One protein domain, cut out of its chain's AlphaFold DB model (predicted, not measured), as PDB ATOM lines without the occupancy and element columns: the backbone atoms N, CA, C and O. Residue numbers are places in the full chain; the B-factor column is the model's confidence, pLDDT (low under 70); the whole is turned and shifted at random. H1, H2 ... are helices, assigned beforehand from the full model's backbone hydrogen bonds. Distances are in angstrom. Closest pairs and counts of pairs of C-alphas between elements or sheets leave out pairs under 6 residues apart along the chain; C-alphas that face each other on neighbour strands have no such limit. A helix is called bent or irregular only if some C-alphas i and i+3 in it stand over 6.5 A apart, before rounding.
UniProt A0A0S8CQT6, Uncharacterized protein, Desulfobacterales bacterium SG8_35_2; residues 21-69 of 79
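AT A GLANCE: This is residues 21 to 69 of the 79 residues of an uncharacterized protein of Desulfobacterales bacterium SG8_35_2 (UniProt A0A0S8CQT6). A long straight helix, H1, runs on through an open link of residues 44 to 54 to a shorter helix, H2, which is turned away from H1's line at the far end, and the two helices stay apart with no packing between them. The printed part has 49 residues with two named helices, H1 then H2, and no named strand; its class is all helix. It is extended, with a radius of gyration of the C-alphas of 18.7 A, and spans 57 by 22 by 12 A, only just a rod.

HOW THE PARTS SIT: H1, residues 21 to 43, and H2, residues 55 to 67, are apart. In H1 and H2 every O i to N i+4 pair is within hydrogen-bond range. Residues 21 to 69 stand free.

IN THESE COORDINATES: H1 begins at C-alpha 21 (193.644, 49.367, 176.422) and is 31.4 A long from first to last C-alpha. H2 is 18.3 A long and ends at C-alpha 67 (160.090, 8.403, 191.515). Neither helix is bent.

THE WHOLE: The C-alphas farthest apart, those of Gly 21 and Glu 68, are 57.0 A apart. The printed part has no cut, and the link from H1 to H2, 11 residues, is long. The mean pLDDT of the printed part is 74.6; residues 43 to 59 and 68 to 69 are under 70.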
ATOM      1  N   GLY A  21     194.756  49.896 175.621       84.12
ATOM      2  CA  GLY A  21     193.644  49.367 176.422       84.12
ATOM      3  C   GLY A  21     192.517  48.787 175.565       84.12
ATOM      4  O   GLY A  21     192.025  47.697 175.849       84.12
ATOM      5  N   LYS A  22     192.170  49.459 174.459       82.25
ATOM      6  CA  LYS A  22     191.190  48.947 173.488       82.25
ATOM      7  C   LYS A  22     191.670  47.670 172.812       82.25
ATOM      8  O   LYS A  22     190.891  46.733 172.683       82.25
ATOM      9  N   THR A  23     192.943  47.619 172.414       90.00
ATOM     10  CA  THR A  23     193.540  46.414 171.826       90.00
ATOM     11  C   THR A  23     193.531  45.254 172.817       90.00
ATOM     12  O   THR A  23     193.139  44.150 172.456       90.00
ATOM     13  N   LEU A  24     193.891  45.497 174.080       90.56
ATOM     14  CA  LEU A  24     193.876  44.463 175.113       90.56
ATOM     15  C   LEU A  24     192.457  43.956 175.390       90.56
ATOM     16  O   LEU A  24     192.237  42.751 175.468       90.56
ATOM     17  N   TRP A  25     191.482  44.859 175.494       90.94
ATOM     18  CA  TRP A  25     190.086  44.481 175.694       90.94
ATOM     19  C   TRP A  25     189.531  43.688 174.508       90.94
ATOM     20  O   TRP A  25     188.845  42.688 174.706       90.94
ATOM     21  N   LEU A  26     189.905  44.062 173.281       92.25
ATOM     22  CA  LEU A  26     189.580  43.299 172.078       92.25
ATOM     23  C   LEU A  26     190.181  41.885 172.129       92.25
ATOM     24  O   LEU A  26     189.480  40.921 171.839       92.25
ATOM     25  N   ILE A  27     191.440  41.742 172.560       94.88
ATOM     26  CA  ILE A  27     192.087  40.433 172.754       94.88
ATOM     27  C   ILE A  27     191.334  39.599 173.799       94.88
ATOM     28  O   ILE A  27     191.117  38.408 173.583       94.88
ATOM     29  N   ILE A  28     190.915  40.208 174.913       94.31
ATOM     30  CA  ILE A  28     190.128  39.532 175.953       94.31
ATOM     31  C   ILE A  28     188.791  39.055 175.379       94.31
ATOM     32  O   ILE A  28     188.450  37.890 175.561       94.31
ATOM     33  N   ILE A  29     188.066  39.898 174.638       95.19
ATOM     34  CA  ILE A  29     186.802  39.511 173.993       95.19
ATOM     35  C   ILE A  29     187.003  38.359 173.018       95.19
ATOM     36  O   ILE A  29     186.256  37.385 173.069       95.19
ATOM     37  N   ILE A  30     188.016  38.439 172.155       96.25
ATOM     38  CA  ILE A  30     188.322  37.369 171.204       96.25
ATOM     39  C   ILE A  30     188.615  36.076 171.963       96.25
ATOM     40  O   ILE A  30     188.043  35.043 171.635       96.25
ATOM     41  N   LYS A  31     189.436  36.127 173.019       93.12
ATOM     42  CA  LYS A  31     189.687  34.963 173.876       93.12
ATOM     43  C   LYS A  31     188.408  34.413 174.495       93.12
ATOM     44  O   LYS A  31     188.247  33.202 174.512       93.12
ATOM     45  N   LEU A  32     187.509  35.262 174.990       94.81
ATOM     46  CA  LEU A  32     186.243  34.820 175.575       94.81
ATOM     47  C   LEU A  32     185.347  34.146 174.532       94.81
ATOM     48  O   LEU A  32     184.801  33.090 174.819       94.81
ATOM     49  N   ILE A  33     185.251  34.693 173.318       94.19
ATOM     50  CA  ILE A  33     184.510  34.071 172.210       94.19
ATOM     51  C   ILE A  33     185.149  32.735 171.822       94.19
ATOM     52  O   ILE A  33     184.436  31.755 171.637       94.19
ATOM     53  N   VAL A  34     186.479  32.674 171.729       93.44
ATOM     54  CA  VAL A  34     187.211  31.450 171.379       93.44
ATOM     55  C   VAL A  34     187.059  30.395 172.467       93.44
ATOM     56  O   VAL A  34     186.763  29.258 172.138       93.44
ATOM     57  N   ILE A  35     187.209  30.738 173.747       89.12
ATOM     58  CA  ILE A  35     187.054  29.785 174.854       89.12
ATOM     59  C   ILE A  35     185.598  29.350 174.962       89.12
ATOM     60  O   ILE A  35     185.342  28.162 175.070       89.12
ATOM     61  N   PHE A  36     184.634  30.264 174.884       88.56
ATOM     62  CA  PHE A  36     183.218  29.907 174.945       88.56
ATOM     63  C   PHE A  36     182.790  29.077 173.730       88.56
ATOM     64  O   PHE A  36     182.058  28.107 173.880       88.56
ATOM     65  N   GLY A  37     183.279  29.408 172.536       87.69
ATOM     66  CA  GLY A  37     183.015  28.668 171.304       87.69
ATOM     67  C   GLY A  37     183.703  27.306 171.265       87.69
ATOM     68  O   GLY A  37     183.067  26.325 170.906       87.69
ATOM     69  N   PHE A  38     184.968  27.222 171.677       85.56
ATOM     70  CA  PHE A  38     185.738  25.978 171.737       85.56
ATOM     71  C   PHE A  38     185.235  25.065 172.850       85.56
ATOM     72  O   PHE A  38     184.989  23.892 172.604       85.56
ATOM     73  N   LEU A  39     185.006  25.599 174.054       80.25
ATOM     74  CA  LEU A  39     184.391  24.849 175.143       80.25
ATOM     75  C   LEU A  39     182.983  24.419 174.735       80.25
ATOM     76  O   LEU A  39     182.634  23.277 174.954       80.25
ATOM     77  N   LYS A  40     182.190  25.247 174.049       78.81
ATOM     78  CA  LYS A  40     180.908  24.787 173.505       78.81
ATOM     79  C   LYS A  40     181.098  23.666 172.477       78.81
ATOM     80  O   LYS A  40     180.466  22.634 172.600       78.81
ATOM     81  N   LEU A  41     181.994  23.799 171.508       77.19
ATOM     82  CA  LEU A  41     182.183  22.774 170.479       77.19
ATOM     83  C   LEU A  41     182.767  21.455 171.023       77.19
ATOM     84  O   LEU A  41     182.453  20.402 170.484       77.19
ATOM     85  N   VAL A  42     183.590  21.508 172.077       74.25
ATOM     86  CA  VAL A  42     184.300  20.349 172.656       74.25
ATOM     87  C   VAL A  42     183.612  19.780 173.904       74.25
ATOM     88  O   VAL A  42     183.636  18.571 174.096       74.25
ATOM     89  N   PHE A  43     182.961  20.600 174.735       67.88
ATOM     90  CA  PHE A  43     182.157  20.141 175.882       67.88
ATOM     91  C   PHE A  43     180.674  19.921 175.553       67.88
ATOM     92  O   PHE A  43     180.036  19.170 176.282       67.88
ATOM     93  N   TYR A  44     180.106  20.511 174.488       64.12
ATOM     94  CA  TYR A  44     178.731  20.214 174.037       64.12
ATOM     95  C   TYR A  44     178.553  19.257 172.832       64.12
ATOM     96  O   TYR A  44     177.403  19.111 172.418       64.12
ATOM     97  N   PRO A  45     179.556  18.555 172.265       62.34
ATOM     98  CA  PRO A  45     179.275  17.590 171.202       62.34
ATOM     99  C   PRO A  45     178.502  16.371 171.742       62.34
ATOM    100  O   PRO A  45     177.668  15.824 171.035       62.34
ATOM    101  N   ASP A  46     178.676  16.020 173.021       57.25
ATOM    102  CA  ASP A  46     178.029  14.850 173.638       57.25
ATOM    103  C   ASP A  46     176.907  15.179 174.641       57.25
ATOM    104  O   ASP A  46     176.159  14.289 175.048       57.25
ATOM    105  N   LEU A  47     176.724  16.446 175.035       54.38
ATOM    106  CA  LEU A  47     175.646  16.817 175.970       54.38
ATOM    107  C   LEU A  47     174.246  16.732 175.336       54.38
ATOM    108  O   LEU A  47     173.277  16.549 176.071       54.38
ATOM    109  N   LEU A  48     174.154  16.836 174.005       54.41
ATOM    110  CA  LEU A  48     172.909  16.677 173.242       54.41
ATOM    111  C   LEU A  48     172.806  15.355 172.471       54.41
ATOM    112  O   LEU A  48     171.713  15.024 172.032       54.41
ATOM    113  N   GLN A  49     173.897  14.606 172.284       53.75
ATOM    114  CA  GLN A  49     173.902  13.507 171.309       53.75
ATOM    115  C   GLN A  49     174.319  12.134 171.854       53.75
ATOM    116  O   GLN A  49     174.222  11.149 171.131       53.75
ATOM    117  N   SER A  50     174.756  12.019 173.111       55.88
ATOM    118  CA  SER A  50     175.495  10.810 173.513       55.88
ATOM    119  C   SER A  50     174.701   9.703 174.203       55.88
ATOM    120  O   SER A  50     175.277   8.642 174.427       55.88
ATOM    121  N   ARG A  51     173.425   9.874 174.602       54.16
ATOM    122  CA  ARG A  51     172.745   8.787 175.354       54.16
ATOM    123  C   ARG A  51     171.282   8.462 175.068       54.16
ATOM    124  O   ARG A  51     170.885   7.383 175.490       54.16
ATOM    125  N   PHE A  52     170.509   9.291 174.368       51.19
ATOM    126  CA  PHE A  52     169.115   8.970 174.022       51.19
ATOM    127  C   PHE A  52     168.738   9.659 172.704       51.19
ATOM    128  O   PHE A  52     169.031  10.841 172.543       51.19
ATOM    129  N   ASP A  53     168.112   8.930 171.776       55.44
ATOM    130  CA  ASP A  53     167.699   9.424 170.447       55.44
ATOM    131  C   ASP A  53     166.679  10.579 170.522       55.44
ATOM    132  O   ASP A  53     166.526  11.353 169.576       55.44
ATOM    133  N   THR A  54     165.997  10.741 171.661       57.47
ATOM    134  CA  THR A  54     165.106  11.872 171.942       57.47
ATOM    135  C   THR A  54     165.215  12.327 173.401       57.47
ATOM    136  O   THR A  54     165.226  11.516 174.328       57.47
ATOM    137  N   ASP A  55     165.226  13.645 173.632       58.25
ATOM    138  CA  ASP A  55     165.203  14.248 174.981       58.25
ATOM    139  C   ASP A  55     163.998  13.781 175.831       58.25
ATOM    140  O   ASP A  55     164.056  13.782 177.063       58.25
ATOM    141  N   ALA A  56     162.918  13.340 175.178       61.00
ATOM    142  CA  ALA A  56     161.709  12.832 175.817       61.00
ATOM    143  C   ALA A  56     161.925  11.496 176.558       61.00
ATOM    144  O   ALA A  56     161.451  11.346 177.684       61.00
ATOM    145  N   GLU A  57     162.674  10.549 175.980       62.06
ATOM    146  CA  GLU A  57     162.945   9.245 176.611       62.06
ATOM    147  C   GLU A  57     163.874   9.376 177.824       62.06
ATOM    148  O   GLU A  57     163.669   8.727 178.850       62.06
ATOM    149  N   ARG A  58     164.855  10.285 177.757       64.94
ATOM    150  CA  ARG A  58     165.749  10.578 178.886       64.94
ATOM    151  C   ARG A  58     164.988  11.152 180.077       64.94
ATOM    152  O   ARG A  58     165.254  10.774 181.217       64.94
ATOM    153  N   ALA A  59     164.065  12.079 179.814       68.00
ATOM    154  CA  ALA A  59     163.233  12.668 180.853       68.00
ATOM    155  C   ALA A  59     162.360  11.599 181.528       68.00
ATOM    156  O   ALA A  59     162.277  11.583 182.753       68.00
ATOM    157  N   ALA A  60     161.787  10.670 180.754       71.56
ATOM    158  CA  ALA A  60     160.988   9.567 181.283       71.56
ATOM    159  C   ALA A  60     161.802   8.623 182.189       71.56
ATOM    160  O   ALA A  60     161.367   8.335 183.300       71.56
ATOM    161  N   PHE A  61     163.011   8.223 181.777       70.00
ATOM    162  CA  PHE A  61     163.875   7.334 182.569       70.00
ATOM    163  C   PHE A  61     164.366   7.974 183.881       70.00
ATOM    164  O   PHE A  61     164.417   7.331 184.930       70.00
ATOM    165  N   VAL A  62     164.711   9.266 183.853       71.94
ATOM    166  CA  VAL A  62     165.113  10.004 185.064       71.94
ATOM    167  C   VAL A  62     163.922  10.214 186.000       71.94
ATOM    168  O   VAL A  62     164.083  10.105 187.213       71.94
ATOM    169  N   LEU A  63     162.727  10.478 185.460       77.38
ATOM    170  CA  LEU A  63     161.499  10.553 186.251       77.38
ATOM    171  C   LEU A  63     161.186   9.216 186.921       77.38
ATOM    172  O   LEU A  63     160.858   9.216 188.102       77.38
ATOM    173  N   GLU A  64     161.333   8.095 186.215       73.94
ATOM    174  CA  GLU A  64     161.165   6.755 186.786       73.94
ATOM    175  C   GLU A  64     162.184   6.502 187.904       73.94
ATOM    176  O   GLU A  64     161.783   6.216 189.025       73.94
ATOM    177  N   THR A  65     163.474   6.753 187.659       73.25
ATOM    178  CA  THR A  65     164.556   6.542 188.644       73.25
ATOM    179  C   THR A  65     164.410   7.423 189.896       73.25
ATOM    180  O   THR A  65     164.748   7.002 190.998       73.25
ATOM    181  N   ILE A  66     163.934   8.667 189.751       75.88
ATOM    182  CA  ILE A  66     163.716   9.584 190.885       75.88
ATOM    183  C   ILE A  66     162.380   9.291 191.583       75.88
ATOM    184  O   ILE A  66     162.264   9.510 192.782       75.88
ATOM    185  N   THR A  67     161.362   8.797 190.879       71.88
ATOM    186  CA  THR A  67     160.090   8.403 191.515       71.88
ATOM    187  C   THR A  67     160.224   7.051 192.218       71.88
ATOM    188  O   THR A  67     159.582   6.831 193.242       71.88
ATOM    189  N   GLU A  68     161.140   6.200 191.754       60.31
ATOM    190  CA  GLU A  68     161.638   4.998 192.427       60.31
ATOM    191  C   GLU A  68     162.640   5.349 193.549       60.31
ATOM    192  O   GLU A  68     163.604   4.634 193.826       60.31
ATOM    193  N   PHE A  69     162.400   6.464 194.256       58.53
ATOM    194  CA  PHE A  69     162.874   6.581 195.631       58.53
ATOM    195  C   PHE A  69     162.406   5.316 196.363       58.53
ATOM    196  O   PHE A  69     161.233   4.954 196.232       58.53
TER     197      PHE A  69